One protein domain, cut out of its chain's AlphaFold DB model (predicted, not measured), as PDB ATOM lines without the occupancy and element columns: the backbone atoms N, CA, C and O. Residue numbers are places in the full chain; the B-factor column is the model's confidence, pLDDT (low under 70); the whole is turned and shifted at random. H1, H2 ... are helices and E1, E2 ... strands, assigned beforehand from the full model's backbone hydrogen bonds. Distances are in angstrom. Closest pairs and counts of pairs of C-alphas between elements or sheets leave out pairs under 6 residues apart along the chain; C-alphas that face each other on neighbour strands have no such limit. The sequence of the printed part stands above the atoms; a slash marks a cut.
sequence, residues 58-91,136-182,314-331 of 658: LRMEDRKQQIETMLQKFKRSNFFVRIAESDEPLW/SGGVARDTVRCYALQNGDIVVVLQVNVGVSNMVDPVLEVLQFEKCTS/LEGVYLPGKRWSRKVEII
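This is residues 58 to 91, 136 to 182 and 314 to 331 of the 658 residues of an uncharacterized protein of Aegilops tauschii subsp. strangulata (UniProt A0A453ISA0). A twisted antiparallel sheet of four strands, E2 E1 E5 E6, forms one part of the domain, and a second part, helix H1 with the small hairpin E3 and E4 beside its later half, reaches away from one end of it, the two parts making a wide V. H1 only grazes the sheet, with its residues 71 to 75, and residues 158 to 170 make a long link from the hairpin back to the sheet. The printed part has 99 residues, with one named helix and six named strands in the order H1 E1 E2 E3 E4 E5 E6; the class is mixed, helices and strands. The whole is loose, with a radius of gyration of the C-alphas of 15.7 A, and elongated, spanning 52 by 33 by 23 A.

In the larger sheet, E1 is residues 77 to 84, 22.0 A from first to last C-alpha, and E2 is residues 138 to 140. E5, residues 171 to 179, is 25.6 A long. E6, residues 318 to 327, is 26.6 A long, bends by 52 degrees at residue 321 and ends with C-alpha 327 at (189.004, 71.769, 136.764). E3 is residues 145 to 148 and E4 residues 154 to 157. H1, residues 58 to 75, is 25.4 A long and begins with C-alpha 58 at (194.561, 89.337, 101.165).

The sheet's edge strands are E2 and E6. E1 and E5 are antiparallel at 158 degrees, with N 80 and O 175 2.9 A apart, within hydrogen-bond range. E2 and E1 are antiparallel, with N 81 and O 138 at 2.8 A. E5 and E6 are antiparallel, with N 174 and O 324 at 2.9 A. E3 and E4 form a hairpin, antiparallel at 162 degrees, with N 147 and O 155 at 2.9 A. The closest C-alphas of H1 and E3 are those of Lys 75 and Cys 146, 6.1 A apart. Those of H1 and E4 are Leu 71 and Ile 154, 6.8 A apart. Those of H1 and E5 are Lys 73 and Glu 178, 7.7 A apart. E3 is apart from E1, E5 and E6, among others. In H1 every O i to N i+4 pair is within hydrogen-bond range.

The two C-alphas farthest apart are those of Leu 58 and Asn 166, at 52.9 A. Residues 92 to 135 are not printed, and C-alphas 91 and 136 are 12.2 A apart across this cut. Residues 183 to 313 are not printed either, and C-alphas 182 and 314 are 16.1 A apart. Of the links that are printed whole, E4 to E5 is long and the others are tight. The mean pLDDT of the printed part is 77.5; it is under 70 in residues 88 to 91, 136 to 143, 179 to 182 and 314 to 320 of this model.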
ATOM      1  N   LEU A  58     195.273  88.336 100.359       79.25
ATOM      2  CA  LEU A  58     194.561  89.337 101.165       79.25
ATOM      3  C   LEU A  58     193.944  88.711 102.425       79.25
ATOM      4  O   LEU A  58     194.219  89.177 103.526       79.25
ATOM      5  N   ARG A  59     193.219  87.590 102.298       80.88
ATOM      6  CA  ARG A  59     192.646  86.861 103.448       80.88
ATOM      7  C   ARG A  59     193.713  86.370 104.439       80.88
ATOM      8  O   ARG A  59     193.445  86.308 105.641       80.88
ATOM      9  N   MET A  60     194.914  86.014 103.973       80.12
ATOM     10  CA  MET A  60     196.033  85.655 104.856       80.12
ATOM     11  C   MET A  60     196.628  86.871 105.576       80.12
ATOM     12  O   MET A  60     196.933  86.774 106.768       80.12
ATOM     13  N   GLU A  61     196.757  88.013 104.900       85.44
ATOM     14  CA  GLU A  61     197.245  89.250 105.517       85.44
ATOM     15  C   GLU A  61     196.222  89.828 106.514       85.44
ATOM     16  O   GLU A  61     196.606  90.183 107.627       85.44
ATOM     17  N   ASP A  62     194.923  89.802 106.198       85.75
ATOM     18  CA  ASP A  62     193.834  90.158 107.122       85.75
ATOM     19  C   ASP A  62     193.872  89.293 108.392       85.75
ATOM     20  O   ASP A  62     193.841  89.804 109.516       85.75
ATOM     21  N   ARG A  63     194.015  87.966 108.237       84.00
ATOM     22  CA  ARG A  63     194.162  87.029 109.364       84.00
ATOM     23  C   ARG A  63     195.398  87.357 110.208       84.00
ATOM     24  O   ARG A  63     195.322  87.345 111.436       84.00
ATOM     25  N   LYS A  64     196.527  87.683 109.572       85.75
ATOM     26  CA  LYS A  64     197.779  88.090 110.232       85.75
ATOM     27  C   LYS A  64     197.626  89.410 111.001       85.75
ATOM     28  O   LYS A  64     198.046  89.485 112.156       85.75
ATOM     29  N   GLN A  65     196.953  90.408 110.429       85.81
ATOM     30  CA  GLN A  65     196.629  91.667 111.109       85.81
ATOM     31  C   GLN A  65     195.657  91.463 112.281       85.81
ATOM     32  O   GLN A  65     195.833  92.072 113.340       85.81
ATOM     33  N   GLN A  66     194.675  90.566 112.145       86.31
ATOM     34  CA  GLN A  66     193.760  90.197 113.228       86.31
ATOM     35  C   GLN A  66     194.502  89.521 114.396       86.31
ATOM     36  O   GLN A  66     194.253  89.862 115.557       86.31
ATOM     37  N   ILE A  67     195.443  88.615 114.101       88.12
ATOM     38  CA  ILE A  67     196.291  87.952 115.105       88.12
ATOM     39  C   ILE A  67     197.173  88.974 115.832       88.12
ATOM     40  O   ILE A  67     197.146  89.002 117.061       88.12
ATOM     41  N   GLU A  68     197.895  89.858 115.128       88.06
ATOM     42  CA  GLU A  68     198.729  90.874 115.798       88.06
ATOM     43  C   GLU A  68     197.875  91.866 116.602       88.06
ATOM     44  O   GLU A  68     198.228  92.205 117.730       88.06
ATOM     45  N   THR A  69     196.705  92.272 116.099       87.44
ATOM     46  CA  THR A  69     195.771  93.136 116.846       87.44
ATOM     47  C   THR A  69     195.310  92.470 118.146       87.44
ATOM     48  O   THR A  69     195.311  93.101 119.208       87.44
ATOM     49  N   MET A  70     194.972  91.177 118.107       86.06
ATOM     50  CA  MET A  70     194.600  90.423 119.306       86.06
ATOM     51  C   MET A  70     195.801  90.212 120.244       86.06
ATOM     52  O   MET A  70     195.653  90.324 121.462       86.06
ATOM     53  N   LEU A  71     197.000  89.993 119.699       87.56
ATOM     54  CA  LEU A  71     198.243  89.877 120.460       87.56
ATOM     55  C   LEU A  71     198.574  91.188 121.196       87.56
ATOM     56  O   LEU A  71     198.916  91.157 122.377       87.56
ATOM     57  N   GLN A  72     198.408  92.341 120.543       84.94
ATOM     58  CA  GLN A  72     198.546  93.668 121.155       84.94
ATOM     59  C   GLN A  72     197.490  93.920 122.239       84.94
ATOM     60  O   GLN A  72     197.818  94.482 123.284       84.94
ATOM     61  N   LYS A  73     196.246  93.452 122.050       83.69
ATOM     62  CA  LYS A  73     195.206  93.500 123.092       83.69
ATOM     63  C   LYS A  73     195.616  92.693 124.330       83.69
ATOM     64  O   LYS A  73     195.525  93.201 125.446       83.69
ATOM     65  N   PHE A  74     196.134  91.476 124.150       85.88
ATOM     66  CA  PHE A  74     196.630  90.656 125.262       85.88
ATOM     67  C   PHE A  74     197.875  91.253 125.938       85.88
ATOM     68  O   PHE A  74     197.916  91.291 127.162       85.88
ATOM     69  N   LYS A  75     198.840  91.801 125.180       84.00
ATOM     70  CA  LYS A  75     200.010  92.536 125.722       84.00
ATOM     71  C   LYS A  75     199.619  93.753 126.585       84.00
ATOM     72  O   LYS A  75     200.406  94.175 127.421       84.00
ATOM     73  N   ARG A  76     198.424  94.326 126.384       80.06
ATOM     74  CA  ARG A  76     197.870  95.473 127.143       80.06
ATOM     75  C   ARG A  76     196.857  95.068 128.224       80.06
ATOM     76  O   ARG A  76     196.201  95.933 128.806       80.06
ATOM     77  N   SER A  77     196.689  93.769 128.463       80.56
ATOM     78  CA  SER A  77     195.743  93.235 129.444       80.56
ATOM     79  C   SER A  77     196.452  92.811 130.726       80.56
ATOM     80  O   SER A  77     197.455  92.103 130.683       80.56
ATOM     81  N   ASN A  78     195.871  93.172 131.867       80.44
ATOM     82  CA  ASN A  78     196.189  92.550 133.147       80.44
ATOM     83  C   ASN A  78     195.432  91.224 133.276       80.44
ATOM     84  O   ASN A  78     194.350  91.058 132.704       80.44
ATOM     85  N   PHE A  79     195.970  90.299 134.069       81.19
ATOM     86  CA  PHE A  79     195.320  89.018 134.343       81.19
ATOM     87  C   PHE A  79     195.249  88.769 135.848       81.19
ATOM     88  O   PHE A  79     196.232  88.959 136.565       81.19
ATOM     89  N   PHE A  80     194.087  88.323 136.319       80.75
ATOM     90  CA  PHE A  80     193.890  87.817 137.676       80.75
ATOM     91  C   PHE A  80     193.670  86.308 137.609       80.75
ATOM     92  O   PHE A  80     192.850  85.840 136.818       80.75
ATOM     93  N   VAL A  81     194.408  85.558 138.422       81.69
ATOM     94  CA  VAL A  81     194.393  84.094 138.458       81.69
ATOM     95  C   VAL A  81     194.063  83.647 139.872       81.69
ATOM     96  O   VAL A  81     194.753  84.025 140.814       81.69
ATOM     97  N   ARG A  82     193.026  82.828 140.034       80.31
ATOM     98  CA  ARG A  82     192.617  82.279 141.334       80.31
ATOM     99  C   ARG A  82     192.311  80.793 141.209       80.31
ATOM    100  O   ARG A  82     191.988  80.325 140.118       80.31
ATOM    101  N   ILE A  83     192.371  80.080 142.324       82.12
ATOM    102  CA  ILE A  83     191.747  78.762 142.458       82.12
ATOM    103  C   ILE A  83     190.516  78.939 143.354       82.12
ATOM    104  O   ILE A  83     190.517  79.786 144.250       82.12
ATOM    105  N   ALA A  84     189.442  78.228 143.031       76.81
ATOM    106  CA  ALA A  84     188.148  78.303 143.701       76.81
ATOM    107  C   ALA A  84     187.485  76.923 143.730       76.81
ATOM    108  O   ALA A  84     187.782  76.084 142.881       76.81
ATOM    109  N   GLU A  85     186.570  76.701 144.666       80.81
ATOM    110  CA  GLU A  85     185.729  75.498 144.703       80.81
ATOM    111  C   GLU A  85     184.647  75.581 143.609       80.81
ATOM    112  O   GLU A  85     184.265  76.677 143.184       80.81
ATOM    113  N   SER A  86     184.201  74.440 143.074       72.19
ATOM    114  CA  SER A  86     183.353  74.422 141.866       72.19
ATOM    115  C   SER A  86     181.915  74.906 142.081       72.19
ATOM    116  O   SER A  86     181.240  75.272 141.113       72.19
ATOM    117  N   ASP A  87     181.463  74.931 143.332       70.88
ATOM    118  CA  ASP A  87     180.187  75.470 143.794       70.88
ATOM    119  C   ASP A  87     180.268  76.956 144.186       70.88
ATOM    120  O   ASP A  87     179.227  77.614 144.287       70.88
ATOM    121  N   GLU A  88     181.473  77.524 144.351       67.62
ATOM    122  CA  GLU A  88     181.619  78.929 144.723       67.62
ATOM    123  C   GLU A  88     180.984  79.828 143.641       67.62
ATOM    124  O   GLU A  88     181.350  79.765 142.457       67.62
ATOM    125  N   PRO A  89     180.052  80.732 144.005       59.59
ATOM    126  CA  PRO A  89     179.481  81.666 143.050       59.59
ATOM    127  C   PRO A  89     180.586  82.513 142.410       59.59
ATOM    128  O   PRO A  89     181.256  83.292 143.089       59.59
ATOM    129  N   LEU A  90     180.708  82.369 141.081       55.53
ATOM    130  CA  LEU A  90     181.586  83.111 140.162       55.53
ATOM    131  C   LEU A  90     181.954  84.495 140.724       55.53
ATOM    132  O   LEU A  90     181.046  85.239 141.081       55.53
ATOM    133  N   TRP A  91     183.230  84.897 140.718       55.75
ATOM    134  CA  TRP A  91     183.702  86.136 141.377       55.75
ATOM    135  C   TRP A  91     182.853  87.400 141.095       55.75
ATOM    136  O   TRP A  91     182.632  88.219 141.983       55.75
ATOM    137  N   SER A 136     193.227  83.789 148.211       54.25
ATOM    138  CA  SER A 136     194.108  84.799 147.614       54.25
ATOM    139  C   SER A 136     194.600  84.470 146.191       54.25
ATOM    140  O   SER A 136     195.638  83.843 145.966       54.25
ATOM    141  N   GLY A 137     193.858  84.964 145.195       59.12
ATOM    142  CA  GLY A 137     194.276  84.973 143.788       59.12
ATOM    143  C   GLY A 137     195.417  85.958 143.483       59.12
ATOM    144  O   GLY A 137     195.517  87.032 144.078       59.12
ATOM    145  N   GLY A 138     196.261  85.605 142.513       66.06
ATOM    146  CA  GLY A 138     197.408  86.387 142.056       66.06
ATOM    147  C   GLY A 138     197.102  87.299 140.866       66.06
ATOM    148  O   GLY A 138     196.350  86.942 139.961       66.06
ATOM    149  N   VAL A 139     197.741  88.471 140.828       69.44
ATOM    150  CA  VAL A 139     197.674  89.411 139.696       69.44
ATOM    151  C   VAL A 139     198.977  89.348 138.901       69.44
ATOM    152  O   VAL A 139     200.039  89.633 139.452       69.44
ATOM    153  N   ALA A 140     198.904  89.065 137.600       63.62
ATOM    154  CA  ALA A 140     200.015  89.305 136.686       63.62
ATOM    155  C   ALA A 140     199.952  90.758 136.185       63.62
ATOM    156  O   ALA A 140     199.007  91.135 135.485       63.62
ATOM    157  N   ARG A 141     200.959  91.563 136.550       58.56
ATOM    158  CA  ARG A 141     201.213  92.916 136.019       58.56
ATOM    159  C   ARG A 141     202.553  92.914 135.304       58.56
ATOM    160  O   ARG A 141     203.511  92.392 135.868       58.56
ATOM    161  N   ASP A 142     202.602  93.480 134.101       53.62
ATOM    162  CA  ASP A 142     203.809  93.846 133.330       53.62
ATOM    163  C   ASP A 142     204.841  92.722 133.030       53.62
ATOM    164  O   ASP A 142     205.778  92.919 132.262       53.62
ATOM    165  N   THR A 143     204.637  91.512 133.557       64.06
ATOM    166  CA  THR A 143     205.427  90.283 133.347       64.06
ATOM    167  C   THR A 143     204.774  89.310 132.359       64.06
ATOM    168  O   THR A 143     205.326  88.245 132.064       64.06
ATOM    169  N   VAL A 144     203.594  89.669 131.846       78.81
ATOM    170  CA  VAL A 144     202.799  88.886 130.893       78.81
ATOM    171  C   VAL A 144     203.563  88.748 129.574       78.81
ATOM    172  O   VAL A 144     203.818  89.736 128.886       78.81
ATOM    173  N   ARG A 145     203.902  87.515 129.185       85.69
ATOM    174  CA  ARG A 145     204.604  87.234 127.922       85.69
ATOM    175  C   ARG A 145     203.655  86.577 126.923       85.69
ATOM    176  O   ARG A 145     203.309  85.406 127.063       85.69
ATOM    177  N   CYS A 146     203.231  87.353 125.926       87.44
ATOM    178  CA  CYS A 146     202.318  86.919 124.869       87.44
ATOM    179  C   CYS A 146     203.075  86.609 123.571       87.44
ATOM    180  O   CYS A 146     203.816  87.461 123.073       87.44
ATOM    181  N   TYR A 147     202.806  85.447 122.978       89.31
ATOM    182  CA  TYR A 147     203.391  84.980 121.720       89.31
ATOM    183  C   TYR A 147     202.288  84.531 120.756       89.31
ATOM    184  O   TYR A 147     201.317  83.919 121.193       89.31
ATOM    185  N   ALA A 148     202.448  84.788 119.458       90.38
ATOM    186  CA  ALA A 148     201.638  84.155 118.417       90.38
ATOM    187  C   ALA A 148     202.393  82.947 117.841       90.38
ATOM    188  O   ALA A 148     203.585  83.044 117.542       90.38
ATOM    189  N   LEU A 149     201.707  81.815 117.701       89.44
ATOM    190  CA  LEU A 149     202.215  80.600 117.066       89.44
ATOM    191  C   LEU A 149     201.924  80.610 115.557       89.44
ATOM    192  O   LEU A 149     201.036  81.315 115.081       89.44
ATOM    193  N   GLN A 150     202.653  79.788 114.796       82.94
ATOM    194  CA  GLN A 150     202.565  79.741 113.326       82.94
ATOM    195  C   GLN A 150     201.183  79.309 112.793       82.94
ATOM    196  O   GLN A 150     200.833  79.636 111.664       82.94
ATOM    197  N   ASN A 151     200.373  78.615 113.600       85.81
ATOM    198  CA  ASN A 151     198.987  78.254 113.275       85.81
ATOM    199  C   ASN A 151     197.972  79.403 113.514       85.81
ATOM    200  O   ASN A 151     196.833  79.347 113.035       85.81
ATOM    201  N   GLY A 152     198.386  80.457 114.223       80.88
ATOM    202  CA  GLY A 152     197.568  81.603 114.621       80.88
ATOM    203  C   GLY A 152     197.067  81.586 116.068       80.88
ATOM    204  O   GLY A 152     196.387  82.531 116.466       80.88
ATOM    205  N   ASP A 153     197.404  80.567 116.866       87.38
ATOM    206  CA  ASP A 153     197.086  80.555 118.298       87.38
ATOM    207  C   ASP A 153     197.922  81.589 119.063       87.38
ATOM    208  O   ASP A 153     199.083  81.841 118.734       87.38
ATOM    209  N   ILE A 154     197.354  82.161 120.128       88.44
ATOM    210  CA  ILE A 154     198.064  83.091 121.014       88.44
ATOM    211  C   ILE A 154     198.304  82.427 122.370       88.44
ATOM    212  O   ILE A 154     197.367  82.138 123.116       88.44
ATOM    213  N   VAL A 155     199.580  82.234 122.702       89.88
ATOM    214  CA  VAL A 155     200.046  81.731 123.997       89.88
ATOM    215  C   VAL A 155     200.299  82.916 124.923       89.88
ATOM    216  O   VAL A 155     201.042  83.833 124.573       89.88
ATOM    217  N   VAL A 156     199.712  82.882 126.119       88.50
ATOM    218  CA  VAL A 156     199.913  83.888 127.168       88.50
ATOM    219  C   VAL A 156     200.558  83.215 128.376       88.50
ATOM    220  O   VAL A 156     199.934  82.387 129.036       88.50
ATOM    221  N   VAL A 157     201.808  83.570 128.669       88.25
ATOM    222  CA  VAL A 157     202.538  83.097 129.850       88.25
ATOM    223  C   VAL A 157     202.346  84.104 130.983       88.25
ATOM    224  O   VAL A 157     202.709  85.275 130.850       88.25
ATOM    225  N   LEU A 158     201.780  83.635 132.095       86.12
ATOM    226  CA  LEU A 158     201.501  84.424 133.295       86.12
ATOM    227  C   LEU A 158     202.434  84.002 134.432       86.12
ATOM    228  O   LEU A 158     202.542  82.816 134.731       86.12
ATOM    229  N   GLN A 159     203.056  84.974 135.097       83.69
ATOM    230  CA  GLN A 159     203.750  84.756 136.364       83.69
ATOM    231  C   GLN A 159     202.860  85.277 137.497       83.69
ATOM    232  O   GLN A 159     202.589  86.473 137.576       83.69
ATOM    233  N   VAL A 160     202.382  84.369 138.349       77.88
ATOM    234  CA  VAL A 160     201.470  84.665 139.463       77.88
ATOM    235  C   VAL A 160     201.857  83.869 140.705       77.88
ATOM    236  O   VAL A 160     202.269  82.717 140.605       77.88
ATOM    237  N   ASN A 161     201.665  84.478 141.873       76.88
ATOM    238  CA  ASN A 161     201.645  83.780 143.155       76.88
ATOM    239  C   ASN A 161     200.175  83.538 143.515       76.88
ATOM    240  O   ASN A 161     199.394  84.486 143.469       76.88
ATOM    241  N   VAL A 162     199.795  82.307 143.856       74.94
ATOM    242  CA  VAL A 162     198.413  81.945 144.214       74.94
ATOM    243  C   VAL A 162     198.441  81.235 145.562       74.94
ATOM    244  O   VAL A 162     199.189  80.271 145.726       74.94
ATOM    245  N   GLY A 163     197.660  81.724 146.527       72.94
ATOM    246  CA  GLY A 163     197.416  81.019 147.785       72.94
ATOM    247  C   GLY A 163     196.424  79.880 147.565       72.94
ATOM    248  O   GLY A 163     195.464  80.034 146.813       72.94
ATOM    249  N   VAL A 164     196.674  78.730 148.194       72.12
ATOM    250  CA  VAL A 164     195.848  77.526 148.046       72.12
ATOM    251  C   VAL A 164     195.692  76.855 149.407       72.12
ATOM    252  O   VAL A 164     196.683  76.607 150.095       72.12
ATOM    253  N   SER A 165     194.449  76.573 149.787       70.75
ATOM    254  CA  SER A 165     194.057  75.778 150.953       70.75
ATOM    255  C   SER A 165     193.535  74.401 150.516       70.75
ATOM    256  O   SER A 165     193.459  74.099 149.324       70.75
ATOM    257  N   ASN A 166     193.156  73.555 151.477       70.50
ATOM    258  CA  ASN A 166     192.404  72.336 151.179       70.50
ATOM    259  C   ASN A 166     191.023  72.726 150.627       70.50
ATOM    260  O   ASN A 166     190.196  73.238 151.377       70.50
ATOM    261  N   MET A 167     190.809  72.487 149.333       75.31
ATOM    262  CA  MET A 167     189.601  72.841 148.579       75.31
ATOM    263  C   MET A 167     188.968  71.605 147.934       75.31
ATOM    264  O   MET A 167     189.675  70.710 147.459       75.31
ATOM    265  N   VAL A 168     187.638  71.577 147.870       80.06
ATOM    266  CA  VAL A 168     186.850  70.532 147.210       80.06
ATOM    267  C   VAL A 168     186.635  70.880 145.732       80.06
ATOM    268  O   VAL A 168     186.274  72.001 145.384       80.06
ATOM    269  N   ASP A 169     186.861  69.899 144.849       82.75
ATOM    270  CA  ASP A 169     186.657  70.001 143.390       82.75
ATOM    271  C   ASP A 169     187.236  71.293 142.748       82.75
ATOM    272  O   ASP A 169     186.508  72.069 142.122       82.75
ATOM    273  N   PRO A 170     188.546  71.563 142.918       87.31
ATOM    274  CA  PRO A 170     189.131  72.869 142.643       87.31
ATOM    275  C   PRO A 170     189.155  73.234 141.150       87.31
ATOM    276  O   PRO A 170     189.510  72.449 140.264       87.31
ATOM    277  N   VAL A 171     188.838  74.496 140.877       86.56
ATOM    278  CA  VAL A 171     188.783  75.112 139.551       86.56
ATOM    279  C   VAL A 171     189.799  76.249 139.479       86.56
ATOM    280  O   VAL A 171     189.726  77.220 140.229       86.56
ATOM    281  N   LEU A 172     190.728  76.155 138.530       87.38
ATOM    282  CA  LEU A 172     191.595  77.265 138.147       87.38
ATOM    283  C   LEU A 172     190.796  78.248 137.287       87.38
ATOM    284  O   LEU A 172     190.276  77.865 136.236       87.38
ATOM    285  N   GLU A 173     190.743  79.514 137.692       84.38
ATOM    286  CA  GLU A 173     190.106  80.592 136.939       84.38
ATOM    287  C   GLU A 173     191.107  81.674 136.535       84.38
ATOM    288  O   GLU A 173     191.915  82.129 137.344       84.38
ATOM    289  N   VAL A 174     190.990  82.143 135.293       85.38
ATOM    290  CA  VAL A 174     191.761  83.265 134.749       85.38
ATOM    291  C   VAL A 174     190.791  84.327 134.236       85.38
ATOM    292  O   VAL A 174     189.938  84.040 133.392       85.38
ATOM    293  N   LEU A 175     190.928  85.558 134.732       82.31
ATOM    294  CA  LEU A 175     190.156  86.733 134.320       82.31
ATOM    295  C   LEU A 175     191.077  87.740 133.621       82.31
ATOM    296  O   LEU A 175     192.029  88.233 134.229       82.31
ATOM    297  N   GLN A 176     190.779  88.069 132.365       83.44
ATOM    298  CA  GLN A 176     191.428  89.158 131.635       83.44
ATOM    299  C   GLN A 176     190.785  90.504 132.002       83.44
ATOM    300  O   GLN A 176     189.560  90.626 132.021       83.44
ATOM    301  N   PHE A 177     191.606  91.532 132.205       76.62
ATOM    302  CA  PHE A 177     191.181  92.914 132.430       76.62
ATOM    303  C   PHE A 177     191.942  93.857 131.495       76.62
ATOM    304  O   PHE A 177     193.163  93.983 131.577       76.62
ATOM    305  N   GLU A 178     191.229  94.542 130.607       75.19
ATOM    306  CA  GLU A 178     191.809  95.533 129.700       75.19
ATOM    307  C   GLU A 178     191.802  96.912 130.365       75.19
ATOM    308  O   GLU A 178     190.754  97.379 130.817       75.19
ATOM    309  N   LYS A 179     192.965  97.573 130.454       68.81
ATOM    310  CA  LYS A 179     193.053  98.905 131.068       68.81
ATOM    311  C   LYS A 179     192.358  99.929 130.177       68.81
ATOM    312  O   LYS A 179     192.791 100.152 129.046       68.81
ATOM    313  N   CYS A 180     191.314 100.580 130.686       62.03
ATOM    314  CA  CYS A 180     190.635 101.625 129.935       62.03
ATOM    315  C   CYS A 180     191.486 102.902 129.959       62.03
ATOM    316  O   CYS A 180     191.472 103.670 130.920       62.03
ATOM    317  N   THR A 181     192.269 103.118 128.902       57.12
ATOM    318  CA  THR A 181     192.900 104.415 128.655       57.12
ATOM    319  C   THR A 181     191.822 105.418 128.249       57.12
ATOM    320  O   THR A 181     190.961 105.118 127.422       57.12
ATOM    321  N   SER A 182     191.875 106.633 128.799       48.69
ATOM    322  CA  SER A 182     190.872 107.690 128.573       48.69
ATOM    323  C   SER A 182     190.614 108.000 127.090       48.69
ATOM    324  O   SER A 182     189.498 108.351 126.723       48.69
ATOM    325  N   LEU A 314     193.958  96.012 141.211       52.06
ATOM    326  CA  LEU A 314     194.192  96.852 140.039       52.06
ATOM    327  C   LEU A 314     193.622  98.259 140.255       52.06
ATOM    328  O   LEU A 314     192.476  98.414 140.668       52.06
ATOM    329  N   GLU A 315     194.422  99.274 139.934       54.97
ATOM    330  CA  GLU A 315     194.083 100.688 140.110       54.97
ATOM    331  C   GLU A 315     193.640 101.323 138.780       54.97
ATOM    332  O   GLU A 315     194.323 101.179 137.755       54.97
ATOM    333  N   GLY A 316     192.490 102.004 138.798       53.84
ATOM    334  CA  GLY A 316     191.847 102.624 137.631       53.84
ATOM    335  C   GLY A 316     190.687 101.810 137.038       53.84
ATOM    336  O   GLY A 316     190.287 100.778 137.572       53.84
ATOM    337  N   VAL A 317     190.136 102.288 135.919       58.06
ATOM    338  CA  VAL A 317     188.993 101.668 135.222       58.06
ATOM    339  C   VAL A 317     189.470 100.528 134.311       58.06
ATOM    340  O   VAL A 317     190.341 100.730 133.459       58.06
ATOM    341  N   TYR A 318     188.869  99.342 134.446       64.06
ATOM    342  CA  TYR A 318     189.185  98.159 133.634       64.06
ATOM    343  C   TYR A 318     187.936  97.549 133.011       64.06
ATOM    344  O   TYR A 318     186.955  97.289 133.703       64.06
ATOM    345  N   LEU A 319     188.004  97.240 131.718       66.25
ATOM    346  CA  LEU A 319     186.964  96.473 131.040       66.25
ATOM    347  C   LEU A 319     187.220  94.968 131.252       66.25
ATOM    348  O   LEU A 319     188.350  94.511 131.043       66.25
ATOM    349  N   PRO A 320     186.214  94.175 131.669       66.94
ATOM    350  CA  PRO A 320     186.353  92.726 131.769       66.94
ATOM    351  C   PRO A 320     186.482  92.116 130.366       66.94
ATOM    352  O   PRO A 320     185.632  92.328 129.504       66.94
ATOM    353  N   GLY A 321     187.562  91.368 130.144       72.25
ATOM    354  CA  GLY A 321     187.860  90.688 128.884       72.25
ATOM    355  C   GLY A 321     187.377  89.235 128.869       72.25
ATOM    356  O   GLY A 321     186.320  88.897 129.402       72.25
ATOM    357  N   LYS A 322     188.169  88.348 128.255       80.56
ATOM    358  CA  LYS A 322     187.905  86.903 128.274       80.56
ATOM    359  C   LYS A 322     188.080  86.318 129.685       80.56
ATOM    360  O   LYS A 322     188.864  86.806 130.500       80.56
ATOM    361  N   ARG A 323     187.364  85.223 129.941       80.31
ATOM    362  CA  ARG A 323     187.510  84.367 131.123       80.31
ATOM    363  C   ARG A 323     187.760  82.938 130.675       80.31
ATOM    364  O   ARG A 323     187.136  82.477 129.721       80.31
ATOM    365  N   TRP A 324     188.606  82.241 131.417       85.62
ATOM    366  CA  TRP A 324     188.814  80.805 131.297       85.62
ATOM    367  C   TRP A 324     188.624  80.169 132.671       85.62
ATOM    368  O   TRP A 324     189.004  80.757 133.685       85.62
ATOM    369  N   SER A 325     188.050  78.972 132.701       85.19
ATOM    370  CA  SER A 325     187.984  78.124 133.886       85.19
ATOM    371  C   SER A 325     188.316  76.685 133.499       85.19
ATOM    372  O   SER A 325     187.980  76.232 132.402       85.19
ATOM    373  N   ARG A 326     189.020  75.965 134.376       88.38
ATOM    374  CA  ARG A 326     189.391  74.561 134.169       88.38
ATOM    375  C   ARG A 326     189.464  73.840 135.512       88.38
ATOM    376  O   ARG A 326     190.131  74.324 136.420       88.38
ATOM    377  N   LYS A 327     188.819  72.674 135.621       89.56
ATOM    378  CA  LYS A 327     189.004  71.769 136.764       89.56
ATOM    379  C   LYS A 327     190.456  71.297 136.842       89.56
ATOM    380  O   LYS A 327     191.048  70.959 135.813       89.56
ATOM    381  N   VAL A 328     191.011  71.285 138.047       88.00
ATOM    382  CA  VAL A 328     192.389  70.877 138.348       88.00
ATOM    383  C   VAL A 328     192.401  69.890 139.518       88.00
ATOM    384  O   VAL A 328     191.386  69.679 140.173       88.00
ATOM    385  N   GLU A 329     193.552  69.280 139.783       87.50
ATOM    386  CA  GLU A 329     193.810  68.530 141.015       87.50
ATOM    387  C   GLU A 329     194.869  69.298 141.817       87.50
ATOM    388  O   GLU A 329     195.908  69.669 141.266       87.50
ATOM    389  N   ILE A 330     194.615  69.563 143.103       85.81
ATOM    390  CA  ILE A 330     195.625  70.122 144.011       85.81
ATOM    391  C   ILE A 330     196.364  68.949 144.652       85.81
ATOM    392  O   ILE A 330     195.815  68.245 145.495       85.81
ATOM    393  N   ILE A 331     197.623  68.753 144.266       85.94
ATOM    394  CA  ILE A 331     198.498  67.745 144.869       85.94
ATOM    395  C   ILE A 331     199.424  68.450 145.858       85.94
ATOM    396  O   ILE A 331     200.274  69.241 145.452       85.94
TER     397      ILE A 331